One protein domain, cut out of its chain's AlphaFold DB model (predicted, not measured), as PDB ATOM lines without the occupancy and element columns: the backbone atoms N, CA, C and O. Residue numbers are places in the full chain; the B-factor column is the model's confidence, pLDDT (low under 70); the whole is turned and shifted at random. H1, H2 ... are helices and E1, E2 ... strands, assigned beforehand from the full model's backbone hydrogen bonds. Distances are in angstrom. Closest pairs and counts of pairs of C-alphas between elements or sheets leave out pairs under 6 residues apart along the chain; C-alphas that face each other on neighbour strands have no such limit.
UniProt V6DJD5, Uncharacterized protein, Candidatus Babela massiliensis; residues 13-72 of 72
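This is residues 13 to 72 of the 72 residues of an uncharacterized protein of Candidatus Babela massiliensis (UniProt V6DJD5). A two-stranded hairpin, E1 and E2, makes one side of a flat shape, with the short helices H1 and H2 together on another; H3 lies at the end away from the hairpin's turn, and residues 67 to 72 stick out. Residues 15 to 16 pair antiparallel with residues 53 to 54 of E2. The 60 printed residues include three named helices and two antiparallel strands, in order H1, H2, E1, E2, H3: mixed, only just compact, close to loose, radius of gyration of the C-alphas 12.3 A, spans 38 by 29 by 14 A.

H1 is residues 18 to 22, from C-alpha 18 at (3.521, -46.717, 37.244), 6.0 A from first to last C-alpha; H2 is residues 31 to 37, 10.0 A; E1 is residues 42 to 47, 14.6 A; E2 is residues 52 to 56, 13.2 A; H3 is residues 60 to 70, 15.5 A, and ends with C-alpha 70 at (-8.360, -26.492, 25.474).

H1 and H2 touch, closest C-alphas Leu 21 and Pro 33, 4.6 A. E1 and E2 stand at 147 degrees, with N 44 and O 54 2.8 A apart, within hydrogen-bond range. H2 and H3 are apart. In H1, H2 and H3 every O i to N i+4 pair is within hydrogen-bond range.

The farthest C-alphas, Ala 49 and Arg 72, are 39.7 A apart. The printed part has no cut and no long link. Residues 22 to 29 and 71 to 72 have pLDDT under 70.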
ATOM      1  N   GLN A  13       1.594 -30.379  38.495       71.56
ATOM      2  CA  GLN A  13       1.923 -30.750  39.873       71.56
ATOM      3  C   GLN A  13       1.342 -32.117  40.248       71.56
ATOM      4  O   GLN A  13       1.448 -32.528  41.400       71.56
ATOM      5  N   GLU A  14       0.754 -32.816  39.277       79.12
ATOM      6  CA  GLU A  14       0.161 -34.128  39.482       79.12
ATOM      7  C   GLU A  14       1.242 -35.200  39.643       79.12
ATOM      8  O   GLU A  14       2.289 -35.193  38.980       79.12
ATOM      9  N   GLU A  15       0.946 -36.152  40.520       78.94
ATOM     10  CA  GLU A  15       1.795 -37.297  40.805       78.94
ATOM     11  C   GLU A  15       1.092 -38.584  40.374       78.94
ATOM     12  O   GLU A  15      -0.093 -38.780  40.647       78.94
ATOM     13  N   GLY A  16       1.822 -39.487  39.723       78.94
ATOM     14  CA  GLY A  16       1.278 -40.754  39.233       78.94
ATOM     15  C   GLY A  16       2.146 -41.948  39.607       78.94
ATOM     16  O   GLY A  16       3.372 -41.853  39.630       78.94
ATOM     17  N   SER A  17       1.512 -43.090  39.868       79.88
ATOM     18  CA  SER A  17       2.194 -44.381  39.999       79.88
ATOM     19  C   SER A  17       2.350 -45.049  38.630       79.88
ATOM     20  O   SER A  17       1.578 -44.778  37.709       79.88
ATOM     21  N   GLN A  18       3.298 -45.982  38.499       80.25
ATOM     22  CA  GLN A  18       3.521 -46.717  37.244       80.25
ATOM     23  C   GLN A  18       2.258 -47.426  36.732       80.25
ATOM     24  O   GLN A  18       1.984 -47.406  35.536       80.25
ATOM     25  N   GLU A  19       1.476 -48.019  37.636       81.31
ATOM     26  CA  GLU A  19       0.211 -48.675  37.296       81.31
ATOM     27  C   GLU A  19      -0.784 -47.683  36.687       81.31
ATOM     28  O   GLU A  19      -1.336 -47.938  35.624       81.31
ATOM     29  N   THR A  20      -0.953 -46.509  37.298       76.62
ATOM     30  CA  THR A  20      -1.880 -45.478  36.819       76.62
ATOM     31  C   THR A  20      -1.465 -44.919  35.460       76.62
ATOM     32  O   THR A  20      -2.320 -44.703  34.610       76.62
ATOM     33  N   LEU A  21      -0.166 -44.711  35.225       77.56
ATOM     34  CA  LEU A  21       0.342 -44.203  33.942       77.56
ATOM     35  C   LEU A  21       0.310 -45.259  32.824       77.56
ATOM     36  O   LEU A  21       0.228 -44.911  31.643       77.56
ATOM     37  N   GLY A  22       0.386 -46.541  33.189       68.94
ATOM     38  CA  GLY A  22       0.376 -47.670  32.258       68.94
ATOM     39  C   GLY A  22      -1.011 -48.235  31.940       68.94
ATOM     40  O   GLY A  22      -1.136 -48.973  30.966       68.94
ATOM     41  N   ASN A  23      -2.042 -47.917  32.727       66.69
ATOM     42  CA  ASN A  23      -3.379 -48.485  32.554       66.69
ATOM     43  C   ASN A  23      -4.240 -47.611  31.623       66.69
ATOM     44  O   ASN A  23      -4.463 -46.431  31.894       66.69
ATOM     45  N   PHE A  24      -4.700 -48.189  30.509       61.84
ATOM     46  CA  PHE A  24      -5.539 -47.528  29.506       61.84
ATOM     47  C   PHE A  24      -6.929 -48.173  29.507       61.84
ATOM     48  O   PHE A  24      -7.209 -49.088  28.732       61.84
ATOM     49  N   ASP A  25      -7.784 -47.716  30.419       62.94
ATOM     50  CA  ASP A  25      -9.193 -48.101  30.454       62.94
ATOM     51  C   ASP A  25      -9.984 -47.200  29.488       62.94
ATOM     52  O   ASP A  25     -10.005 -45.979  29.632       62.94
ATOM     53  N   ILE A  26     -10.579 -47.789  28.446       58.84
ATOM     54  CA  ILE A  26     -11.261 -47.045  27.366       58.84
ATOM     55  C   ILE A  26     -12.610 -46.482  27.846       58.84
ATOM     56  O   ILE A  26     -13.087 -45.480  27.308       58.84
ATOM     57  N   ASP A  27     -13.211 -47.094  28.869       64.12
ATOM     58  CA  ASP A  27     -14.476 -46.660  29.467       64.12
ATOM     59  C   ASP A  27     -14.267 -45.467  30.419       64.12
ATOM     60  O   ASP A  27     -15.145 -44.612  30.577       64.12
ATOM     61  N   ASN A  28     -13.076 -45.358  31.017       64.06
ATOM     62  CA  ASN A  28     -12.673 -44.234  31.852       64.06
ATOM     63  C   ASN A  28     -11.201 -43.875  31.616       64.06
ATOM     64  O   ASN A  28     -10.325 -44.372  32.313       64.06
ATOM     65  N   ILE A  29     -10.926 -42.997  30.645       67.12
ATOM     66  CA  ILE A  29      -9.554 -42.557  30.359       67.12
ATOM     67  C   ILE A  29      -9.172 -41.441  31.345       67.12
ATOM     68  O   ILE A  29      -9.630 -40.302  31.182       67.12
ATOM     69  N   PRO A  30      -8.326 -41.704  32.358       77.56
ATOM     70  CA  PRO A  30      -7.820 -40.650  33.225       77.56
ATOM     71  C   PRO A  30      -6.959 -39.667  32.416       77.56
ATOM     72  O   PRO A  30      -6.093 -40.057  31.629       77.56
ATOM     73  N   LEU A  31      -7.191 -38.365  32.621       83.31
ATOM     74  CA  LEU A  31      -6.558 -37.297  31.840       83.31
ATOM     75  C   LEU A  31      -5.027 -37.318  31.954       83.31
ATOM     76  O   LEU A  31      -4.333 -37.171  30.954       83.31
ATOM     77  N   VAL A  32      -4.492 -37.514  33.160       87.06
ATOM     78  CA  VAL A  32      -3.046 -37.459  33.412       87.06
ATOM     79  C   VAL A  32      -2.281 -38.560  32.650       87.06
ATOM     80  O   VAL A  32      -1.368 -38.214  31.895       87.06
ATOM     81  N   PRO A  33      -2.659 -39.853  32.733       86.75
ATOM     82  CA  PRO A  33      -2.075 -40.905  31.896       86.75
ATOM     83  C   PRO A  33      -2.210 -40.648  30.395       86.75
ATOM     84  O   PRO A  33      -1.251 -40.868  29.659       86.75
ATOM     85  N   LEU A  34      -3.349 -40.116  29.932       86.88
ATOM     86  CA  LEU A  34      -3.538 -39.771  28.521       86.88
ATOM     87  C   LEU A  34      -2.536 -38.706  28.056       86.88
ATOM     88  O   LEU A  34      -1.899 -38.864  27.015       86.88
ATOM     89  N   LEU A  35      -2.375 -37.630  28.827       90.62
ATOM     90  CA  LEU A  35      -1.422 -36.565  28.512       90.62
ATOM     91  C   LEU A  35       0.024 -37.055  28.579       90.62
ATOM     92  O   LEU A  35       0.849 -36.620  27.780       90.62
ATOM     93  N   PHE A  36       0.333 -37.981  29.486       91.00
ATOM     94  CA  PHE A  36       1.646 -38.613  29.549       91.00
ATOM     95  C   PHE A  36       1.922 -39.483  28.311       91.00
ATOM     96  O   PHE A  36       2.935 -39.304  27.641       91.00
ATOM     97  N   GLN A  37       0.992 -40.366  27.938       88.12
ATOM     98  CA  GLN A  37       1.140 -41.261  26.782       88.12
ATOM     99  C   GLN A  37       1.198 -40.515  25.444       88.12
ATOM    100  O   GLN A  37       1.877 -40.951  24.517       88.12
ATOM    101  N   THR A  38       0.505 -39.381  25.339       90.81
ATOM    102  CA  THR A  38       0.490 -38.539  24.131       90.81
ATOM    103  C   THR A  38       1.618 -37.502  24.094       90.81
ATOM    104  O   THR A  38       1.739 -36.773  23.111       90.81
ATOM    105  N   GLY A  39       2.469 -37.442  25.125       91.62
ATOM    106  CA  GLY A  39       3.654 -36.578  25.172       91.62
ATOM    107  C   GLY A  39       3.399 -35.128  25.598       91.62
ATOM    108  O   GLY A  39       4.304 -34.299  25.502       91.62
ATOM    109  N   TYR A  40       2.200 -34.805  26.092       92.75
ATOM    110  CA  TYR A  40       1.912 -33.506  26.710       92.75
ATOM    111  C   TYR A  40       2.553 -33.366  28.091       92.75
ATOM    112  O   TYR A  40       2.987 -32.273  28.452       92.75
ATOM    113  N   LEU A  41       2.642 -34.463  28.845       94.38
ATOM    114  CA  LEU A  41       3.367 -34.535  30.111       94.38
ATOM    115  C   LEU A  41       4.559 -35.486  29.994       94.38
ATOM    116  O   LEU A  41       4.528 -36.469  29.259       94.38
ATOM    117  N   THR A  42       5.607 -35.205  30.758       94.81
ATOM    118  CA  THR A  42       6.798 -36.042  30.903       94.81
ATOM    119  C   THR A  42       7.193 -36.158  32.374       94.81
ATOM    120  O   THR A  42       6.714 -35.387  33.208       94.81
ATOM    121  N   ILE A  43       8.067 -37.110  32.703       94.88
ATOM    122  CA  ILE A  43       8.581 -37.276  34.066       94.88
ATOM    123  C   ILE A  43       9.518 -36.105  34.377       94.88
ATOM    124  O   ILE A  43      10.518 -35.882  33.695       94.88
ATOM    125  N   ALA A  44       9.173 -35.348  35.413       94.19
ATOM    126  CA  ALA A  44      10.017 -34.317  35.993       94.19
ATOM    127  C   ALA A  44      11.001 -34.913  37.000       94.19
ATOM    128  O   ALA A  44      12.160 -34.509  37.021       94.19
ATOM    129  N   ASP A  45      10.505 -35.827  37.837       95.31
ATOM    130  CA  ASP A  45      11.236 -36.410  38.957       95.31
ATOM    131  C   ASP A  45      10.593 -37.738  39.403       95.31
ATOM    132  O   ASP A  45       9.454 -38.043  39.026       95.31
ATOM    133  N   TYR A  46      11.311 -38.523  40.205       93.62
ATOM    134  CA  TYR A  46      10.810 -39.758  40.803       93.62
ATOM    135  C   TYR A  46      11.158 -39.801  42.289       93.62
ATOM    136  O   TYR A  46      12.328 -39.907  42.665       93.62
ATOM    137  N   ASP A  47      10.127 -39.791  43.128       93.31
ATOM    138  CA  ASP A  47      10.275 -39.907  44.569       93.31
ATOM    139  C   ASP A  47      10.323 -41.392  44.962       93.31
ATOM    140  O   ASP A  47       9.338 -42.129  44.872       93.31
ATOM    141  N   GLN A  48      11.499 -41.849  45.400       92.31
ATOM    142  CA  GLN A  48      11.728 -43.251  45.762       92.31
ATOM    143  C   GLN A  48      10.996 -43.680  47.039       92.31
ATOM    144  O   GLN A  48      10.707 -44.865  47.192       92.31
ATOM    145  N   ALA A  49      10.712 -42.749  47.956       93.94
ATOM    146  CA  ALA A  49      10.063 -43.055  49.230       93.94
ATOM    147  C   ALA A  49       8.567 -43.338  49.044       93.94
ATOM    148  O   ALA A  49       8.002 -44.200  49.713       93.94
ATOM    149  N   THR A  50       7.937 -42.624  48.116       92.31
ATOM    150  CA  THR A  50       6.517 -42.748  47.776       92.31
ATOM    151  C   THR A  50       6.271 -43.594  46.526       92.31
ATOM    152  O   THR A  50       5.129 -43.966  46.271       92.31
ATOM    153  N   GLN A  51       7.325 -43.918  45.769       92.12
ATOM    154  CA  GLN A  51       7.275 -44.604  44.472       92.12
ATOM    155  C   GLN A  51       6.401 -43.879  43.437       92.12
ATOM    156  O   GLN A  51       5.734 -44.510  42.612       92.12
ATOM    157  N   LYS A  52       6.397 -42.543  43.483       90.88
ATOM    158  CA  LYS A  52       5.589 -41.693  42.604       90.88
ATOM    159  C   LYS A  52       6.447 -40.916  41.621       90.88
ATOM    160  O   LYS A  52       7.535 -40.441  41.945       90.88
ATOM    161  N   PHE A  53       5.914 -40.746  40.418       92.62
ATOM    162  CA  PHE A  53       6.468 -39.851  39.415       92.62
ATOM    163  C   PHE A  53       5.840 -38.475  39.556       92.62
ATOM    164  O   PHE A  53       4.614 -38.354  39.529       92.62
ATOM    165  N   LYS A  54       6.680 -37.444  39.623       92.94
ATOM    166  CA  LYS A  54       6.251 -36.065  39.417       92.94
ATOM    167  C   LYS A  54       6.227 -35.789  37.923       92.94
ATOM    168  O   LYS A  54       7.214 -36.058  37.235       92.94
ATOM    169  N   LEU A  55       5.128 -35.247  37.417       94.00
ATOM    170  CA  LEU A  55       4.977 -34.942  35.998       94.00
ATOM    171  C   LEU A  55       5.138 -33.449  35.728       94.00
ATOM    172  O   LEU A  55       4.950 -32.636  36.620       94.00
ATOM    173  N   LYS A  56       5.504 -33.094  34.496       94.00
ATOM    174  CA  LYS A  56       5.505 -31.708  34.016       94.00
ATOM    175  C   LYS A  56       5.307 -31.618  32.508       94.00
ATOM    176  O   LYS A  56       5.523 -32.601  31.798       94.00
ATOM    177  N   PHE A  57       5.015 -30.430  31.992       95.62
ATOM    178  CA  PHE A  57       5.161 -30.157  30.562       95.62
ATOM    179  C   PHE A  57       6.642 -30.228  30.146       95.62
ATOM    180  O   PHE A  57       7.506 -29.668  30.832       95.62
ATOM    181  N   PRO A  58       6.971 -30.867  29.007       94.75
ATOM    182  CA  PRO A  58       8.360 -31.027  28.576       94.75
ATOM    183  C   PRO A  58       9.022 -29.690  28.220       94.75
ATOM    184  O   PRO A  58      10.215 -29.507  28.453       94.75
ATOM    185  N   ASN A  59       8.252 -28.751  27.669       94.50
ATOM    186  CA  ASN A  59       8.700 -27.408  27.326       94.50
ATOM    187  C   ASN A  59       7.516 -26.421  27.278       94.50
ATOM    188  O   ASN A  59       6.347 -26.802  27.400       94.50
ATOM    189  N   TYR A  60       7.834 -25.136  27.100       92.56
ATOM    190  CA  TYR A  60       6.847 -24.056  27.064       92.56
ATOM    191  C   TYR A  60       5.895 -24.143  25.859       92.56
ATOM    192  O   TYR A  60       4.708 -23.870  26.008       92.56
ATOM    193  N   GLU A  61       6.377 -24.567  24.688       94.12
ATOM    194  CA  GLU A  61       5.569 -24.666  23.465       94.12
ATOM    195  C   GLU A  61       4.451 -25.702  23.610       94.12
ATOM    196  O   GLU A  61       3.303 -25.424  23.256       94.12
ATOM    197  N   VAL A  62       4.755 -26.864  24.196       93.25
ATOM    198  CA  VAL A  62       3.762 -27.909  24.488       93.25
ATOM    199  C   VAL A  62       2.740 -27.410  25.511       93.25
ATOM    200  O   VAL A  62       1.539 -27.565  25.292       93.25
ATOM    201  N   LYS A  63       3.191 -26.735  26.580       90.50
ATOM    202  CA  LYS A  63       2.303 -26.125  27.584       90.50
ATOM    203  C   LYS A  63       1.344 -25.113  26.953       90.50
ATOM    204  O   LYS A  63       0.135 -25.196  27.155       90.50
ATOM    205  N   CYS A  64       1.869 -24.173  26.172       88.19
ATOM    206  CA  CYS A  64       1.063 -23.160  25.498       88.19
ATOM    207  C   CYS A  64       0.106 -23.766  24.480       88.19
ATOM    208  O   CYS A  64      -1.057 -23.376  24.451       88.19
ATOM    209  N   SER A  65       0.562 -24.736  23.685       88.69
ATOM    210  CA  SER A  65      -0.283 -25.410  22.698       88.69
ATOM    211  C   SER A  65      -1.450 -26.124  23.374       88.69
ATOM    212  O   SER A  65      -2.584 -25.999  22.918       88.69
ATOM    213  N   PHE A  66      -1.208 -26.811  24.491       89.06
ATOM    214  CA  PHE A  66      -2.267 -27.458  25.259       89.06
ATOM    215  C   PHE A  66      -3.281 -26.444  25.806       89.06
ATOM    216  O   PHE A  66      -4.476 -26.553  25.531       89.06
ATOM    217  N   ILE A  67      -2.804 -25.414  26.516       85.88
ATOM    218  CA  ILE A  67      -3.655 -24.390  27.145       85.88
ATOM    219  C   ILE A  67      -4.463 -23.612  26.097       85.88
ATOM    220  O   ILE A  67      -5.633 -23.312  26.321       85.88
ATOM    221  N   TYR A  68      -3.866 -23.286  24.952       83.94
ATOM    222  CA  TYR A  68      -4.544 -22.533  23.900       83.94
ATOM    223  C   TYR A  68      -5.639 -23.354  23.206       83.94
ATOM    224  O   TYR A  68      -6.698 -22.817  22.896       83.94
ATOM    225  N   ASN A  69      -5.409 -24.652  22.978       79.31
ATOM    226  CA  ASN A  69      -6.388 -25.508  22.304       79.31
ATOM    227  C   ASN A  69      -7.541 -25.948  23.215       79.31
ATOM    228  O   ASN A  69      -8.631 -26.188  22.712       79.31
ATOM    229  N   ILE A  70      -7.324 -26.045  24.530       75.75
ATOM    230  CA  ILE A  70      -8.360 -26.492  25.474       75.75
ATOM    231  C   ILE A  70      -9.273 -25.358  25.976       75.75
ATOM    232  O   ILE A  70     -10.348 -25.632  26.495       75.75
ATOM    233  N   ASN A  71      -8.867 -24.091  25.816       60.94
ATOM    234  CA  ASN A  71      -9.678 -22.903  26.138       60.94
ATOM    235  C   ASN A  71     -10.485 -22.370  24.935       60.94
ATOM    236  O   ASN A  71     -10.933 -21.221  24.948       60.94
ATOM    237  N   ARG A  72     -10.643 -23.182  23.887       54.44
ATOM    238  CA  ARG A  72     -11.432 -22.878  22.691       54.44
ATOM    239  C   ARG A  72     -12.700 -23.721  22.669       54.44
ATOM    240  O   ARG A  72     -13.738 -23.162  22.251       54.44
TER     241      ARG A  72